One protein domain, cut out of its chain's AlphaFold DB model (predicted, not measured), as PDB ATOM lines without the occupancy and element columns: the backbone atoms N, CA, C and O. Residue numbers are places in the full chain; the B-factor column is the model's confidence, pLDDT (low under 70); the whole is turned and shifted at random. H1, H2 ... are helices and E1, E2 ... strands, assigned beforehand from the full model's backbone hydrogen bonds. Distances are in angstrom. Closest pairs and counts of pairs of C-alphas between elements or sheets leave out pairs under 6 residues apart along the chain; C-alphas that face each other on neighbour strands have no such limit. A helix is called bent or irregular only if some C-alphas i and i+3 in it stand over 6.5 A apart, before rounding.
ATOM      1  N   SER A  11     201.504 315.175 240.784       69.62
ATOM      2  CA  SER A  11     200.933 314.129 239.934       69.62
ATOM      3  C   SER A  11     200.007 314.604 238.805       69.62
ATOM      4  O   SER A  11     199.573 313.763 238.017       69.62
ATOM      5  N   ALA A  12     199.659 315.894 238.750       81.56
ATOM      6  CA  ALA A  12     198.937 316.501 237.626       81.56
ATOM      7  C   ALA A  12     199.874 317.016 236.514       81.56
ATOM      8  O   ALA A  12     199.397 317.419 235.454       81.56
ATOM      9  N   GLY A  13     201.196 316.981 236.734       89.00
ATOM     10  CA  GLY A  13     202.184 317.484 235.779       89.00
ATOM     11  C   GLY A  13     202.039 316.847 234.399       89.00
ATOM     12  O   GLY A  13     202.009 317.558 233.402       89.00
ATOM     13  N   ALA A  14     201.846 315.528 234.334       91.25
ATOM     14  CA  ALA A  14     201.702 314.827 233.059       91.25
ATOM     15  C   ALA A  14     200.459 315.268 232.267       91.25
ATOM     16  O   ALA A  14     200.524 315.408 231.047       91.25
ATOM     17  N   ALA A  15     199.343 315.541 232.950       91.81
ATOM     18  CA  ALA A  15     198.122 316.023 232.307       91.81
ATOM     19  C   ALA A  15     198.306 317.441 231.754       91.81
ATOM     20  O   ALA A  15     197.973 317.704 230.598       91.81
ATOM     21  N   LEU A  16     198.903 318.335 232.547       92.62
ATOM     22  CA  LEU A  16     199.168 319.712 232.136       92.62
ATOM     23  C   LEU A  16     200.155 319.768 230.964       92.62
ATOM     24  O   LEU A  16     199.906 320.462 229.981       92.62
ATOM     25  N   THR A  17     201.241 318.997 231.026       93.62
ATOM     26  CA  THR A  17     202.216 318.906 229.932       93.62
ATOM     27  C   THR A  17     201.575 318.367 228.657       93.62
ATOM     28  O   THR A  17     201.792 318.940 227.593       93.62
ATOM     29  N   THR A  18     200.736 317.332 228.750       93.69
ATOM     30  CA  THR A  18     200.003 316.801 227.587       93.69
ATOM     31  C   THR A  18     199.085 317.861 226.976       93.69
ATOM     32  O   THR A  18     199.065 318.022 225.758       93.69
ATOM     33  N   ALA A  19     198.369 318.626 227.807       93.69
ATOM     34  CA  ALA A  19     197.491 319.688 227.331       93.69
ATOM     35  C   ALA A  19     198.256 320.800 226.603       93.69
ATOM     36  O   ALA A  19     197.854 321.218 225.519       93.69
ATOM     37  N   LEU A  20     199.390 321.239 227.153       95.25
ATOM     38  CA  LEU A  20     200.249 322.226 226.498       95.25
ATOM     39  C   LEU A  20     200.825 321.701 225.179       95.25
ATOM     40  O   LEU A  20     200.810 322.415 224.181       95.25
ATOM     41  N   LEU A  21     201.295 320.451 225.144       95.12
ATOM     42  CA  LEU A  21     201.807 319.835 223.917       95.12
ATOM     43  C   LEU A  21     200.731 319.740 222.833       95.12
ATOM     44  O   LEU A  21     201.017 320.026 221.670       95.12
ATOM     45  N   ALA A  22     199.505 319.378 223.212       96.12
ATOM     46  CA  ALA A  22     198.372 319.337 222.298       96.12
ATOM     47  C   ALA A  22     198.070 320.730 221.726       96.12
ATOM     48  O   ALA A  22     197.933 320.871 220.513       96.12
ATOM     49  N   LEU A  23     198.074 321.763 222.577       96.25
ATOM     50  CA  LEU A  23     197.903 323.156 222.153       96.25
ATOM     51  C   LEU A  23     198.995 323.606 221.173       96.25
ATOM     52  O   LEU A  23     198.679 324.149 220.118       96.25
ATOM     53  N   PHE A  24     200.271 323.354 221.480       97.38
ATOM     54  CA  PHE A  24     201.382 323.749 220.605       97.38
ATOM     55  C   PHE A  24     201.419 322.976 219.285       97.38
ATOM     56  O   PHE A  24     201.866 323.515 218.276       97.38
ATOM     57  N   SER A  25     200.947 321.730 219.284       96.50
ATOM     58  CA  SER A  25     200.964 320.859 218.104       96.50
ATOM     59  C   SER A  25     199.655 320.892 217.311       96.50
ATOM     60  O   SER A  25     199.515 320.144 216.345       96.50
ATOM     61  N   ASN A  26     198.686 321.716 217.726       96.00
ATOM     62  CA  ASN A  26     197.322 321.739 217.191       96.00
ATOM     63  C   ASN A  26     196.666 320.339 217.149       96.00
ATOM     64  O   ASN A  26     195.974 319.978 216.195       96.00
ATOM     65  N   ALA A  27     196.929 319.531 218.176       96.50
ATOM     66  CA  ALA A  27     196.383 318.191 218.333       96.50
ATOM     67  C   ALA A  27     195.156 318.210 219.252       96.50
ATOM     68  O   ALA A  27     195.044 319.031 220.163       96.50
ATOM     69  N   THR A  28     194.243 317.269 219.038       95.56
ATOM     70  CA  THR A  28     193.082 317.068 219.907       95.56
ATOM     71  C   THR A  28     193.403 316.071 221.019       95.56
ATOM     72  O   THR A  28     194.144 315.106 220.823       95.56
ATOM     73  N   ILE A  29     192.844 316.299 222.208       94.31
ATOM     74  CA  ILE A  29     192.985 315.395 223.355       94.31
ATOM     75  C   ILE A  29     191.793 314.441 223.368       94.31
ATOM     76  O   ILE A  29     190.648 314.856 223.211       94.31
ATOM     77  N   ASN A  30     192.057 313.152 223.575       94.56
ATOM     78  CA  ASN A  30     191.001 312.168 223.766       94.56
ATOM     79  C   ASN A  30     190.471 312.241 225.206       94.56
ATOM     80  O   ASN A  30     191.104 311.733 226.127       94.56
ATOM     81  N   GLU A  31     189.285 312.823 225.382       91.94
ATOM     82  CA  GLU A  31     188.646 313.014 226.695       91.94
ATOM     83  C   GLU A  31     188.272 311.705 227.408       91.94
ATOM     84  O   GLU A  31     188.034 311.698 228.612       91.94
ATOM     85  N   SER A  32     188.263 310.570 226.700       94.12
ATOM     86  CA  SER A  32     188.056 309.258 227.331       94.12
ATOM     87  C   SER A  32     189.310 308.702 228.017       94.12
ATOM     88  O   SER A  32     189.251 307.616 228.601       94.12
ATOM     89  N   VAL A  33     190.440 309.413 227.947       94.19
ATOM     90  CA  VAL A  33     191.725 308.994 228.512       94.19
ATOM     91  C   VAL A  33     192.125 309.922 229.656       94.19
ATOM     92  O   VAL A  33     192.184 311.138 229.500       94.19
ATOM     93  N   VAL A  34     192.467 309.333 230.799       93.00
ATOM     94  CA  VAL A  34     193.016 310.045 231.960       93.00
ATOM     95  C   VAL A  34     194.495 309.705 232.104       93.00
ATOM     96  O   VAL A  34     194.900 308.567 231.889       93.00
ATOM     97  N   ILE A  35     195.318 310.675 232.498       92.44
ATOM     98  CA  ILE A  35     196.748 310.476 232.766       92.44
ATOM     99  C   ILE A  35     197.113 311.016 234.148       92.44
ATOM    100  O   ILE A  35     196.651 312.082 234.558       92.44
ATOM    101  N   THR A  36     197.966 310.292 234.874       90.44
ATOM    102  CA  THR A  36     198.580 310.771 236.118       90.44
ATOM    103  C   THR A  36     200.087 310.563 236.076       90.44
ATOM    104  O   THR A  36     200.581 309.578 235.532       90.44
ATOM    105  N   GLY A  37     200.827 311.496 236.659       89.88
ATOM    106  CA  GLY A  37     202.277 311.455 236.625       89.88
ATOM    107  C   GLY A  37     202.885 312.782 237.036       89.88
ATOM    108  O   GLY A  37     202.359 313.843 236.697       89.88
ATOM    109  N   MET A  38     203.993 312.723 237.768       90.56
ATOM    110  CA  MET A  38     204.868 313.881 237.923       90.56
ATOM    111  C   MET A  38     205.730 313.989 236.669       90.56
ATOM    112  O   MET A  38     206.279 312.981 236.244       90.56
ATOM    113  N   ILE A  39     205.876 315.175 236.084       90.38
ATOM    114  CA  ILE A  39     206.908 315.382 235.062       90.38
ATOM    115  C   ILE A  39     208.204 315.740 235.772       90.38
ATOM    116  O   ILE A  39     208.246 316.691 236.554       90.38
ATOM    117  N   MET A  40     209.233 314.935 235.536       89.19
ATOM    118  CA  MET A  40     210.562 315.132 236.094       89.19
ATOM    119  C   MET A  40     211.406 316.049 235.185       89.19
ATOM    120  O   MET A  40     211.096 316.194 233.999       89.19
ATOM    121  N   PRO A  41     212.477 316.681 235.704       89.25
ATOM    122  CA  PRO A  41     213.347 317.559 234.909       89.25
ATOM    123  C   PRO A  41     214.028 316.873 233.717       89.25
ATOM    124  O   PRO A  41     214.390 317.534 232.750       89.25
ATOM    125  N   ASP A  42     214.185 315.552 233.774       90.69
ATOM    126  CA  ASP A  42     214.701 314.705 232.695       90.69
ATOM    127  C   ASP A  42     213.621 314.304 231.674       90.69
ATOM    128  O   ASP A  42     213.850 313.433 230.838       90.69
ATOM    129  N   THR A  43     212.446 314.944 231.725       87.00
ATOM    130  CA  THR A  43     211.264 314.717 230.874       87.00
ATOM    131  C   THR A  43     210.539 313.388 231.090       87.00
ATOM    132  O   THR A  43     209.551 313.110 230.407       87.00
ATOM    133  N   LEU A  44     210.956 312.584 232.073       91.12
ATOM    134  CA  LEU A  44     210.284 311.329 232.393       91.12
ATOM    135  C   LEU A  44     209.018 311.546 233.229       91.12
ATOM    136  O   LEU A  44     208.900 312.483 234.024       91.12
ATOM    137  N   VAL A  45     208.070 310.616 233.083       91.00
ATOM    138  CA  VAL A  45     206.883 310.543 233.940       91.00
ATOM    139  C   VAL A  45     207.242 309.779 235.215       91.00
ATOM    140  O   VAL A  45     207.351 308.553 235.224       91.00
ATOM    141  N   GLY A  46     207.442 310.527 236.294       88.50
ATOM    142  CA  GLY A  46     207.811 310.039 237.614       88.50
ATOM    143  C   GLY A  46     206.654 309.412 238.404       88.50
ATOM    144  O   GLY A  46     205.477 309.539 238.043       88.50
ATOM    145  N   PRO A  47     206.980 308.731 239.516       86.25
ATOM    146  CA  PRO A  47     206.030 307.948 240.295       86.25
ATOM    147  C   PRO A  47     204.942 308.811 240.938       86.25
ATOM    148  O   PRO A  47     205.157 309.965 241.307       86.25
ATOM    149  N   VAL A  48     203.773 308.206 241.144       87.31
ATOM    150  CA  VAL A  48     202.662 308.822 241.872       87.31
ATOM    151  C   VAL A  48     202.108 307.869 242.923       87.31
ATOM    152  O   VAL A  48     202.115 306.654 242.741       87.31
ATOM    153  N   GLY A  49     201.617 308.436 244.024       84.00
ATOM    154  CA  GLY A  49     200.853 307.704 245.031       84.00
ATOM    155  C   GLY A  49     199.368 307.601 244.679       84.00
ATOM    156  O   GLY A  49     198.863 308.374 243.850       84.00
ATOM    157  N   GLY A  50     198.698 306.663 245.350       85.81
ATOM    158  CA  GLY A  50     197.247 306.483 245.320       85.81
ATOM    159  C   GLY A  50     196.699 306.062 243.957       85.81
ATOM    160  O   GLY A  50     195.758 306.673 243.459       85.81
ATOM    161  N   ILE A  51     197.354 305.105 243.284       85.62
ATOM    162  CA  ILE A  51     196.897 304.642 241.964       85.62
ATOM    163  C   ILE A  51     195.512 303.975 242.047       85.62
ATOM    164  O   ILE A  51     194.686 304.330 241.211       85.62
ATOM    165  N   PRO A  52     195.208 303.088 243.018       86.94
ATOM    166  CA  PRO A  52     193.871 302.499 243.140       86.94
ATOM    167  C   PRO A  52     192.762 303.547 243.299       86.94
ATOM    168  O   PRO A  52     191.794 303.536 242.543       86.94
ATOM    169  N   GLU A  53     192.941 304.523 244.189       88.06
ATOM    170  CA  GLU A  53     191.958 305.582 244.450       88.06
ATOM    171  C   GLU A  53     191.780 306.500 243.232       88.06
ATOM    172  O   GLU A  53     190.678 306.950 242.919       88.06
ATOM    173  N   LYS A  54     192.869 306.772 242.503       86.69
ATOM    174  CA  LYS A  54     192.816 307.541 241.253       86.69
ATOM    175  C   LYS A  54     192.181 306.759 240.113       86.69
ATOM    176  O   LYS A  54     191.547 307.377 239.264       86.69
ATOM    177  N   LEU A  55     192.351 305.441 240.078       88.31
ATOM    178  CA  LEU A  55     191.708 304.579 239.094       88.31
ATOM    179  C   LEU A  55     190.198 304.533 239.333       88.31
ATOM    180  O   LEU A  55     189.438 304.667 238.378       88.31
ATOM    181  N   GLU A  56     189.761 304.438 240.590       89.75
ATOM    182  CA  GLU A  56     188.348 304.577 240.958       89.75
ATOM    183  C   GLU A  56     187.800 305.955 240.571       89.75
ATOM    184  O   GLU A  56     186.738 306.045 239.954       89.75
ATOM    185  N   ALA A  57     188.546 307.029 240.846       88.56
ATOM    186  CA  ALA A  57     188.160 308.372 240.423       88.56
ATOM    187  C   ALA A  57     188.061 308.486 238.890       88.56
ATOM    188  O   ALA A  57     187.075 309.023 238.384       88.56
ATOM    189  N   ALA A  58     189.022 307.931 238.144       89.94
ATOM    190  CA  ALA A  58     189.003 307.892 236.682       89.94
ATOM    191  C   ALA A  58     187.799 307.097 236.145       89.94
ATOM    192  O   ALA A  58     187.114 307.549 235.228       89.94
ATOM    193  N   ALA A  59     187.486 305.952 236.751       90.12
ATOM    194  CA  ALA A  59     186.308 305.164 236.408       90.12
ATOM    195  C   ALA A  59     185.003 305.921 236.712       90.12
ATOM    196  O   ALA A  59     184.075 305.886 235.905       90.12
ATOM    197  N   SER A  60     184.942 306.659 237.828       91.56
ATOM    198  CA  SER A  60     183.755 307.435 238.219       91.56
ATOM    199  C   SER A  60     183.419 308.573 237.250       91.56
ATOM    200  O   SER A  60     182.252 308.932 237.111       91.56
ATOM    201  N   VAL A  61     184.422 309.104 236.539       89.06
ATOM    202  CA  VAL A  61     184.239 310.123 235.489       89.06
ATOM    203  C   VAL A  61     184.078 309.517 234.090       89.06
ATOM    204  O   VAL A  61     184.037 310.248 233.104       89.06
ATOM    205  N   GLY A  62     183.975 308.187 233.978       91.50
ATOM    206  CA  GLY A  62     183.736 307.494 232.711       91.50
ATOM    207  C   GLY A  62     184.970 307.339 231.818       91.50
ATOM    208  O   GLY A  62     184.826 307.114 230.613       91.50
ATOM    209  N   ALA A  63     186.181 307.443 232.374       93.38
ATOM    210  CA  ALA A  63     187.403 307.213 231.611       93.38
ATOM    211  C   ALA A  63     187.471 305.760 231.111       93.38
ATOM    212  O   ALA A  63     187.253 304.809 231.863       93.38
ATOM    213  N   LYS A  64     187.815 305.583 229.834       95.19
ATOM    214  CA  LYS A  64     187.999 304.269 229.198       95.19
ATOM    215  C   LYS A  64     189.411 303.726 229.386       95.19
ATOM    216  O   LYS A  64     189.619 302.518 229.317       95.19
ATOM    217  N   LEU A  65     190.376 304.618 229.585       92.94
ATOM    218  CA  LEU A  65     191.784 304.285 229.732       92.94
ATOM    219  C   LEU A  65     192.435 305.228 230.742       92.94
ATOM    220  O   LEU A  65     192.216 306.438 230.696       92.94
ATOM    221  N   MET A  66     193.272 304.672 231.616       91.81
ATOM    222  CA  MET A  66     194.116 305.444 232.522       91.81
ATOM    223  C   MET A  66     195.591 305.153 232.243       91.81
ATOM    224  O   MET A  66     196.027 304.005 232.311       91.81
ATOM    225  N   ILE A  67     196.362 306.197 231.952       92.06
ATOM    226  CA  ILE A  67     197.812 306.144 231.767       92.06
ATOM    227  C   ILE A  67     198.490 306.410 233.116       92.06
ATOM    228  O   ILE A  67     198.192 307.400 233.793       92.06
ATOM    229  N   ILE A  68     199.421 305.530 233.489       91.19
ATOM    230  CA  ILE A  68     200.196 305.586 234.737       91.19
ATOM    231  C   ILE A  68     201.707 305.548 234.447       91.19
ATOM    232  O   ILE A  68     202.101 305.131 233.355       91.19
TER     233      ILE A  68
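This is residues 11 to 68 of the 76 residues of the protein "Lon proteolytic domain-containing protein" of Desulfurococcaceae archaeon (UniProt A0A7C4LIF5). Two very short parallel strands, E1 and E2, stand side by side, with H2 packed over one face of the pair and H1 on the far side of E1 from E2. H1 comes near the strands with residues 11 to 18 and then slants away, and the chain folds back to E1. The printed part has 58 residues, mostly helix among its named elements, in the order H1, E1, H2, E2. It is flat and compact, spanning 31 by 25 by 12 A, with a radius of gyration of the C-alphas of 11.8 A.

Find C-alpha 11 at (200.933, 314.129, 239.934); from there H1, residues 11 to 24, runs 21.6 A to C-alpha 24 at (201.382, 323.749, 220.605). H1 is irregular, but only just: C-alphas 11 and 14 are 7.0 A apart. Next come E1, residues 33 to 35, and H2, residues 51 to 60, 13.9 A long. E2, residues 65 to 67, ends at C-alpha 67 at (197.812, 306.144, 231.767).

Look at E1 and E2, parallel at 21 degrees: N 34 and O 65 are 2.9 A apart, N 67 and O 34 2.8 A, both within hydrogen-bond range. E1, H2 and E2 form a strand-helix-strand unit, two parallel neighbour strands with a helix between them along the chain, and its crossover is right-handed. The closest C-alphas of H2 and E2 are Ala 58 and Met 66, 7.0 A; those of H1 and E1 are Ala 15 and Ile 35, 5.7 A. H1 is apart from H2 and E2. Every O i to N i+4 pair is within hydrogen-bond range in H2, and 9 of 10 in H1.

The C-alphas farthest apart, Asn 26 and Pro 52, are 32.5 A from each other. The printed part has no cut. Along the long link E1 to H2, residues 38 to 39 pair antiparallel with residues 45 to 46. Mean pLDDT of the printed part is 90.9, and residue 11 is under 70.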